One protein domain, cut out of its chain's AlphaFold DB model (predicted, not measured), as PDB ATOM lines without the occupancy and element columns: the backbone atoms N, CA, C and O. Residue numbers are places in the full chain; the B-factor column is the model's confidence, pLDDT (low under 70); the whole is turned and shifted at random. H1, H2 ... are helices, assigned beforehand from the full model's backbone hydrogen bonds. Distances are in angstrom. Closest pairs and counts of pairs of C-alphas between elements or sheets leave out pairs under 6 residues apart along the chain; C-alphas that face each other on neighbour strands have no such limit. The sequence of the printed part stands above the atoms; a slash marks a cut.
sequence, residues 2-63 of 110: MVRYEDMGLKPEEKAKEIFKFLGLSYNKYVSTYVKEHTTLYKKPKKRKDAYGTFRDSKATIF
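What this domain is: This is residues 2 to 63 of the 110 residues of the protein "Sulfotransfer_1 domain-containing protein" of Scylla olivacea (UniProt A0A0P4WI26). The two longest helices, H2 and H3, make a V that is narrow near Glu 13 and Val 35; the short helices H1 and H4 pair at this end, where residues 40 to 57 form a wide loop. The 62 printed residues hold H1, H2, H3 and H4 in that order, with no named strand: all helix. The whole is only just compact, close to loose, with a radius of gyration of the C-alphas of 12.4 A, and spans 38 by 25 by 18 A.

How they stand to each other: H2, residues 12 to 22, touches H3, residues 29 to 39, at a steep tilt of 49 degrees, opposite ways; their closest C-alphas, of Glu 13 and Val 35, are 6.4 A apart. H1, residues 5 to 10, only just touches H2, only at the corner by their tight link, with 3 pairs of C-alphas within 8 A, the closest those of Met 8 and Lys 15, 5.8 A. H4, residues 58 to 62, touches H1, closest at the C-alphas of Gly 9 and Ser 58, 4.6 A. In H1, H2, H3 and H4 every O i to N i+4 pair is within hydrogen-bond range.

Where its parts are: H2 measures 15.2 A, H3 15.3 A, H1 8.8 A and H4 6.2 A. C-alpha 5 is at (186.717, 160.516, 123.275), C-alpha 62 at (188.568, 166.375, 118.831).

The domain as a whole: The farthest C-alphas, of Gly 24 and Lys 47, are 37.9 A apart. The printed part has no cut. The link from H3 to H4 is long; in it, residues 41 to 49 have pLDDT under 70.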
ATOM      1  N   MET A   2     186.829 153.549 132.177       88.19
ATOM      2  CA  MET A   2     186.200 154.721 131.554       88.19
ATOM      3  C   MET A   2     187.048 155.135 130.348       88.19
ATOM      4  O   MET A   2     188.271 155.158 130.454       88.19
ATOM      5  N   VAL A   3     186.414 155.432 129.214       90.75
ATOM      6  CA  VAL A   3     187.097 155.891 127.996       90.75
ATOM      7  C   VAL A   3     186.490 157.225 127.591       90.75
ATOM      8  O   VAL A   3     185.284 157.298 127.363       90.75
ATOM      9  N   ARG A   4     187.320 158.266 127.496       91.50
ATOM     10  CA  ARG A   4     186.918 159.572 126.962       91.50
ATOM     11  C   ARG A   4     187.319 159.677 125.497       91.50
ATOM     12  O   ARG A   4     188.373 159.178 125.091       91.50
ATOM     13  N   TYR A   5     186.471 160.322 124.703       91.62
ATOM     14  CA  TYR A   5     186.717 160.516 123.275       91.62
ATOM     15  C   TYR A   5     188.000 161.328 123.034       91.62
ATOM     16  O   TYR A   5     188.789 161.020 122.141       91.62
ATOM     17  N   GLU A   6     188.252 162.314 123.887       91.56
ATOM     18  CA  GLU A   6     189.394 163.215 123.821       91.56
ATOM     19  C   GLU A   6     190.706 162.485 124.121       91.56
ATOM     20  O   GLU A   6     191.687 162.684 123.407       91.56
ATOM     21  N   ASP A   7     190.717 161.571 125.097       91.69
ATOM     22  CA  ASP A   7     191.895 160.751 125.411       91.69
ATOM     23  C   ASP A   7     192.266 159.850 124.225       91.69
ATOM     24  O   ASP A   7     193.438 159.733 123.865       91.69
ATOM     25  N   MET A   8     191.263 159.246 123.579       91.06
ATOM     26  CA  MET A   8     191.446 158.439 122.367       91.06
ATOM     27  C   MET A   8     191.983 159.274 121.199       91.06
ATOM     28  O   MET A   8     192.768 158.777 120.394       91.06
ATOM     29  N   GLY A   9     191.578 160.541 121.096       90.69
ATOM     30  CA  GLY A   9     192.063 161.441 120.056       90.69
ATOM     31  C   GLY A   9     193.466 161.998 120.306       90.69
ATOM     32  O   GLY A   9     194.236 162.140 119.355       90.69
ATOM     33  N   LEU A  10     193.807 162.295 121.565       90.25
ATOM     34  CA  LEU A  10     195.106 162.842 121.973       90.25
ATOM     35  C   LEU A  10     196.189 161.768 122.082       90.25
ATOM     36  O   LEU A  10     197.326 161.997 121.667       90.25
ATOM     37  N   LYS A  11     195.840 160.608 122.644       91.88
ATOM     38  CA  LYS A  11     196.761 159.518 122.989       91.88
ATOM     39  C   LYS A  11     196.256 158.167 122.443       91.88
ATOM     40  O   LYS A  11     196.112 157.214 123.211       91.88
ATOM     41  N   PRO A  12     196.011 158.040 121.123       93.00
ATOM     42  CA  PRO A  12     195.368 156.859 120.536       93.00
ATOM     43  C   PRO A  12     196.107 155.550 120.841       93.00
ATOM     44  O   PRO A  12     195.486 154.566 121.226       93.00
ATOM     45  N   GLU A  13     197.438 155.546 120.732       93.75
ATOM     46  CA  GLU A  13     198.275 154.364 120.988       93.75
ATOM     47  C   GLU A  13     198.239 153.921 122.460       93.75
ATOM     48  O   GLU A  13     198.168 152.731 122.763       93.75
ATOM     49  N   GLU A  14     198.300 154.878 123.388       95.06
ATOM     50  CA  GLU A  14     198.269 154.614 124.830       95.06
ATOM     51  C   GLU A  14     196.901 154.065 125.241       95.06
ATOM     52  O   GLU A  14     196.812 153.003 125.862       95.06
ATOM     53  N   LYS A  15     195.822 154.732 124.815       95.38
ATOM     54  CA  LYS A  15     194.461 154.328 125.172       95.38
ATOM     55  C   LYS A  15     194.048 153.022 124.510       95.38
ATOM     56  O   LYS A  15     193.394 152.207 125.157       95.38
ATOM     57  N   ALA A  16     194.504 152.746 123.290       95.62
ATOM     58  CA  ALA A  16     194.298 151.440 122.673       95.62
ATOM     59  C   ALA A  16     194.966 150.313 123.483       95.62
ATOM     60  O   ALA A  16     194.338 149.284 123.724       95.62
ATOM     61  N   LYS A  17     196.194 150.507 123.984       96.56
ATOM     62  CA  LYS A  17     196.859 149.518 124.856       96.56
ATOM     63  C   LYS A  17     196.096 149.277 126.154       96.56
ATOM     64  O   LYS A  17     195.942 148.127 126.561       96.56
ATOM     65  N   GLU A  18     195.607 150.339 126.792       96.75
ATOM     66  CA  GLU A  18     194.792 150.231 128.005       96.75
ATOM     67  C   GLU A  18     193.495 149.453 127.757       96.75
ATOM     68  O   GLU A  18     193.166 148.559 128.538       96.75
ATOM     69  N   ILE A  19     192.802 149.727 126.644       96.56
ATOM     70  CA  ILE A  19     191.585 149.005 126.244       96.56
ATOM     71  C   ILE A  19     191.890 147.524 126.009       96.56
ATOM     72  O   ILE A  19     191.190 146.662 126.538       96.56
ATOM     73  N   PHE A  20     192.950 147.204 125.264       97.38
ATOM     74  CA  PHE A  20     193.340 145.814 125.011       97.38
ATOM     75  C   PHE A  20     193.665 145.074 126.309       97.38
ATOM     76  O   PHE A  20     193.180 143.963 126.519       97.38
ATOM     77  N   LYS A  21     194.410 145.716 127.218       97.19
ATOM     78  CA  LYS A  21     194.701 145.171 128.548       97.19
ATOM     79  C   LYS A  21     193.422 144.936 129.355       97.19
ATOM     80  O   LYS A  21     193.287 143.879 129.963       97.19
ATOM     81  N   PHE A  22     192.491 145.891 129.355       97.31
ATOM     82  CA  PHE A  22     191.207 145.771 130.050       97.31
ATOM     83  C   PHE A  22     190.369 144.596 129.521       97.31
ATOM     84  O   PHE A  22     189.722 143.910 130.306       97.31
ATOM     85  N   LEU A  23     190.417 144.336 128.213       97.25
ATOM     86  CA  LEU A  23     189.710 143.227 127.564       97.25
ATOM     87  C   LEU A  23     190.444 141.876 127.658       97.25
ATOM     88  O   LEU A  23     189.915 140.872 127.187       97.25
ATOM     89  N   GLY A  24     191.656 141.826 128.220       97.25
ATOM     90  CA  GLY A  24     192.479 140.610 128.240       97.25
ATOM     91  C   GLY A  24     193.014 140.199 126.862       97.25
ATOM     92  O   GLY A  24     193.332 139.031 126.646       97.25
ATOM     93  N   LEU A  25     193.108 141.141 125.919       97.69
ATOM     94  CA  LEU A  25     193.586 140.917 124.555       97.69
ATOM     95  C   LEU A  25     195.065 141.293 124.407       97.69
ATOM     96  O   LEU A  25     195.577 142.195 125.075       97.69
ATOM     97  N   SER A  26     195.761 140.637 123.476       96.75
ATOM     98  CA  SER A  26     197.159 140.951 123.174       96.75
ATOM     99  C   SER A  26     197.276 142.160 122.240       96.75
ATOM    100  O   SER A  26     196.747 142.178 121.129       96.75
ATOM    101  N   TYR A  27     198.011 143.183 122.681       97.19
ATOM    102  CA  TYR A  27     198.341 144.339 121.851       97.19
ATOM    103  C   TYR A  27     199.627 144.067 121.066       97.19
ATOM    104  O   TYR A  27     200.727 144.112 121.619       97.19
ATOM    105  N   ASN A  28     199.496 143.742 119.782       96.44
ATOM    106  CA  ASN A  28     200.624 143.370 118.929       96.44
ATOM    107  C   ASN A  28     200.960 144.458 117.892       96.44
ATOM    108  O   ASN A  28     200.263 145.465 117.755       96.44
ATOM    109  N   LYS A  29     202.037 144.237 117.128       96.50
ATOM    110  CA  LYS A  29     202.522 145.193 116.119       96.50
ATOM    111  C   LYS A  29     201.478 145.552 115.055       96.50
ATOM    112  O   LYS A  29     201.463 146.687 114.605       96.50
ATOM    113  N   TYR A  30     200.607 144.619 114.670       95.69
ATOM    114  CA  TYR A  30     199.593 144.859 113.642       95.69
ATOM    115  C   TYR A  30     198.509 145.810 114.146       95.69
ATOM    116  O   TYR A  30     198.095 146.707 113.419       95.69
ATOM    117  N   VAL A  31     198.111 145.660 115.413       95.62
ATOM    118  CA  VAL A  31     197.183 146.585 116.074       95.62
ATOM    119  C   VAL A  31     197.810 147.973 116.182       95.62
ATOM    120  O   VAL A  31     197.174 148.949 115.808       95.62
ATOM    121  N   SER A  32     199.071 148.060 116.618       95.00
ATOM    122  CA  SER A  32     199.804 149.332 116.712       95.00
ATOM    123  C   SER A  32     199.890 150.055 115.367       95.00
ATOM    124  O   SER A  32     199.572 151.241 115.274       95.00
ATOM    125  N   THR A  33     200.242 149.334 114.296       93.75
ATOM    126  CA  THR A  33     200.248 149.887 112.937       93.75
ATOM    127  C   THR A  33     198.864 150.390 112.540       93.75
ATOM    128  O   THR A  33     198.751 151.524 112.085       93.75
ATOM    129  N   TYR A  34     197.813 149.597 112.770       92.38
ATOM    130  CA  TYR A  34     196.445 149.988 112.442       92.38
ATOM    131  C   TYR A  34     196.015 151.254 113.187       92.38
ATOM    132  O   TYR A  34     195.580 152.214 112.556       92.38
ATOM    133  N   VAL A  35     196.175 151.286 114.516       93.31
ATOM    134  CA  VAL A  35     195.835 152.452 115.345       93.31
ATOM    135  C   VAL A  35     196.553 153.678 114.797       93.31
ATOM    136  O   VAL A  35     195.908 154.655 114.432       93.31
ATOM    137  N   LYS A  36     197.871 153.594 114.620       90.25
ATOM    138  CA  LYS A  36     198.679 154.703 114.122       90.25
ATOM    139  C   LYS A  36     198.228 155.193 112.742       90.25
ATOM    140  O   LYS A  36     198.025 156.394 112.570       90.25
ATOM    141  N   GLU A  37     198.054 154.306 111.767       89.19
ATOM    142  CA  GLU A  37     197.685 154.674 110.392       89.19
ATOM    143  C   GLU A  37     196.278 155.272 110.285       89.19
ATOM    144  O   GLU A  37     196.041 156.166 109.471       89.19
ATOM    145  N   HIS A  38     195.350 154.808 111.121       88.94
ATOM    146  CA  HIS A  38     193.954 155.225 111.074       88.94
ATOM    147  C   HIS A  38     193.651 156.451 111.945       88.94
ATOM    148  O   HIS A  38     192.717 157.192 111.633       88.94
ATOM    149  N   THR A  39     194.442 156.717 112.993       88.56
ATOM    150  CA  THR A  39     194.232 157.870 113.891       88.56
ATOM    151  C   THR A  39     195.162 159.049 113.622       88.56
ATOM    152  O   THR A  39     194.876 160.150 114.107       88.56
ATOM    153  N   THR A  40     196.261 158.839 112.885       81.00
ATOM    154  CA  THR A  40     197.198 159.894 112.477       81.00
ATOM    155  C   THR A  40     197.265 159.977 110.954       81.00
ATOM    156  O   THR A  40     197.636 159.027 110.266       81.00
ATOM    157  N   LEU A  41     196.906 161.130 110.388       67.38
ATOM    158  CA  LEU A  41     197.052 161.333 108.951       67.38
ATOM    159  C   LEU A  41     198.506 161.676 108.613       67.38
ATOM    160  O   LEU A  41     198.901 162.836 108.655       67.38
ATOM    161  N   TYR A  42     199.284 160.688 108.170       54.81
ATOM    162  CA  TYR A  42     200.583 160.947 107.527       54.81
ATOM    163  C   TYR A  42     200.447 161.582 106.131       54.81
ATOM    164  O   TYR A  42     201.396 162.171 105.615       54.81
ATOM    165  N   LYS A  43     199.270 161.485 105.498       51.84
ATOM    166  CA  LYS A  43     198.960 162.102 104.199       51.84
ATOM    167  C   LYS A  43     197.585 162.759 104.264       51.84
ATOM    168  O   LYS A  43     196.614 162.112 104.650       51.84
ATOM    169  N   LYS A  44     197.490 164.036 103.868       48.06
ATOM    170  CA  LYS A  44     196.204 164.740 103.729       48.06
ATOM    171  C   LYS A  44     195.314 163.931 102.774       48.06
ATOM    172  O   LYS A  44     195.692 163.775 101.610       48.06
ATOM    173  N   PRO A  45     194.154 163.407 103.206       52.19
ATOM    174  CA  PRO A  45     193.254 162.737 102.288       52.19
ATOM    175  C   PRO A  45     192.778 163.769 101.269       52.19
ATOM    176  O   PRO A  45     192.331 164.862 101.632       52.19
ATOM    177  N   LYS A  46     192.879 163.427  99.981       51.12
ATOM    178  CA  LYS A  46     192.176 164.142  98.912       51.12
ATOM    179  C   LYS A  46     190.702 164.185  99.321       51.12
ATOM    180  O   LYS A  46     190.109 163.121  99.421       51.12
ATOM    181  N   LYS A  47     190.185 165.380  99.648       51.50
ATOM    182  CA  LYS A  47     188.790 165.702 100.029       51.50
ATOM    183  C   LYS A  47     187.969 164.478 100.474       51.50
ATOM    184  O   LYS A  47     187.424 163.770  99.631       51.50
ATOM    185  N   ARG A  48     187.885 164.239 101.791       57.84
ATOM    186  CA  ARG A  48     187.104 163.133 102.378       57.84
ATOM    187  C   ARG A  48     185.663 163.169 101.846       57.84
ATOM    188  O   ARG A  48     184.887 164.027 102.245       57.84
ATOM    189  N   LYS A  49     185.330 162.243 100.943       57.06
ATOM    190  CA  LYS A  49     183.959 161.979 100.475       57.06
ATOM    191  C   LYS A  49     183.245 160.906 101.303       57.06
ATOM    192  O   LYS A  49     182.059 160.696 101.096       57.06
ATOM    193  N   ASP A  50     183.948 160.241 102.220       71.00
ATOM    194  CA  ASP A  50     183.402 159.125 102.988       71.00
ATOM    195  C   ASP A  50     183.215 159.488 104.470       71.00
ATOM    196  O   ASP A  50     184.175 159.588 105.249       71.00
ATOM    197  N   ALA A  51     181.951 159.688 104.847       72.56
ATOM    198  CA  ALA A  51     181.533 159.937 106.222       72.56
ATOM    199  C   ALA A  51     181.869 158.760 107.158       72.56
ATOM    200  O   ALA A  51     182.111 158.986 108.343       72.56
ATOM    201  N   TYR A  52     181.993 157.544 106.621       76.75
ATOM    202  CA  TYR A  52     182.214 156.304 107.371       76.75
ATOM    203  C   TYR A  52     183.651 155.772 107.268       76.75
ATOM    204  O   TYR A  52     183.975 154.736 107.845       76.75
ATOM    205  N   GLY A  53     184.540 156.491 106.577       76.62
ATOM    206  CA  GLY A  53     185.937 156.090 106.445       76.62
ATOM    207  C   GLY A  53     186.660 156.052 107.798       76.62
ATOM    208  O   GLY A  53     186.547 156.977 108.603       76.62
ATOM    209  N   THR A  54     187.474 155.021 108.013       81.25
ATOM    210  CA  THR A  54     188.195 154.768 109.274       81.25
ATOM    211  C   THR A  54     189.484 155.579 109.431       81.25
ATOM    212  O   THR A  54     190.163 155.449 110.440       81.25
ATOM    213  N   PHE A  55     189.833 156.423 108.457       83.31
ATOM    214  CA  PHE A  55     190.991 157.318 108.527       83.31
ATOM    215  C   PHE A  55     190.583 158.698 109.049       83.31
ATOM    216  O   PHE A  55     189.774 159.408 108.427       83.31
ATOM    217  N   ARG A  56     191.182 159.113 110.168       79.75
ATOM    218  CA  ARG A  56     190.965 160.413 110.811       79.75
ATOM    219  C   ARG A  56     192.290 161.029 111.271       79.75
ATOM    220  O   ARG A  56     193.258 160.332 111.531       79.75
ATOM    221  N   ASP A  57     192.327 162.361 111.337       84.88
ATOM    222  CA  ASP A  57     193.351 163.055 112.127       84.88
ATOM    223  C   ASP A  57     192.668 163.343 113.448       84.88
ATOM    224  O   ASP A  57     191.849 164.263 113.547       84.88
ATOM    225  N   SER A  58     192.879 162.441 114.397       85.00
ATOM    226  CA  SER A  58     192.065 162.412 115.609       85.00
ATOM    227  C   SER A  58     192.343 163.652 116.452       85.00
ATOM    228  O   SER A  58     191.400 164.316 116.870       85.00
ATOM    229  N   LYS A  59     193.615 164.061 116.558       84.50
ATOM    230  CA  LYS A  59     194.029 165.268 117.283       84.50
ATOM    231  C   LYS A  59     193.438 166.548 116.686       84.50
ATOM    232  O   LYS A  59     193.024 167.424 117.436       84.50
ATOM    233  N   ALA A  60     193.358 166.655 115.360       83.62
ATOM    234  CA  ALA A  60     192.716 167.806 114.722       83.62
ATOM    235  C   ALA A  60     191.181 167.796 114.859       83.62
ATOM    236  O   ALA A  60     190.553 168.849 114.814       83.62
ATOM    237  N   THR A  61     190.564 166.618 115.007       86.50
ATOM    238  CA  THR A  61     189.098 166.471 115.006       86.50
ATOM    239  C   THR A  61     188.483 166.742 116.381       86.50
ATOM    240  O   THR A  61     187.435 167.377 116.451       86.50
ATOM    241  N   ILE A  62     189.134 166.314 117.469       89.50
ATOM    242  CA  ILE A  62     188.568 166.375 118.831       89.50
ATOM    243  C   ILE A  62     188.165 167.783 119.292       89.50
ATOM    244  O   ILE A  62     187.157 167.936 119.975       89.50
ATOM    245  N   PHE A  63     188.902 168.818 118.885       89.88
ATOM    246  CA  PHE A  63     188.629 170.211 119.263       89.88
ATOM    247  C   PHE A  63     188.218 171.080 118.068       89.88
ATOM    248  O   PHE A  63     188.231 172.305 118.164       89.88
TER     249      PHE A  63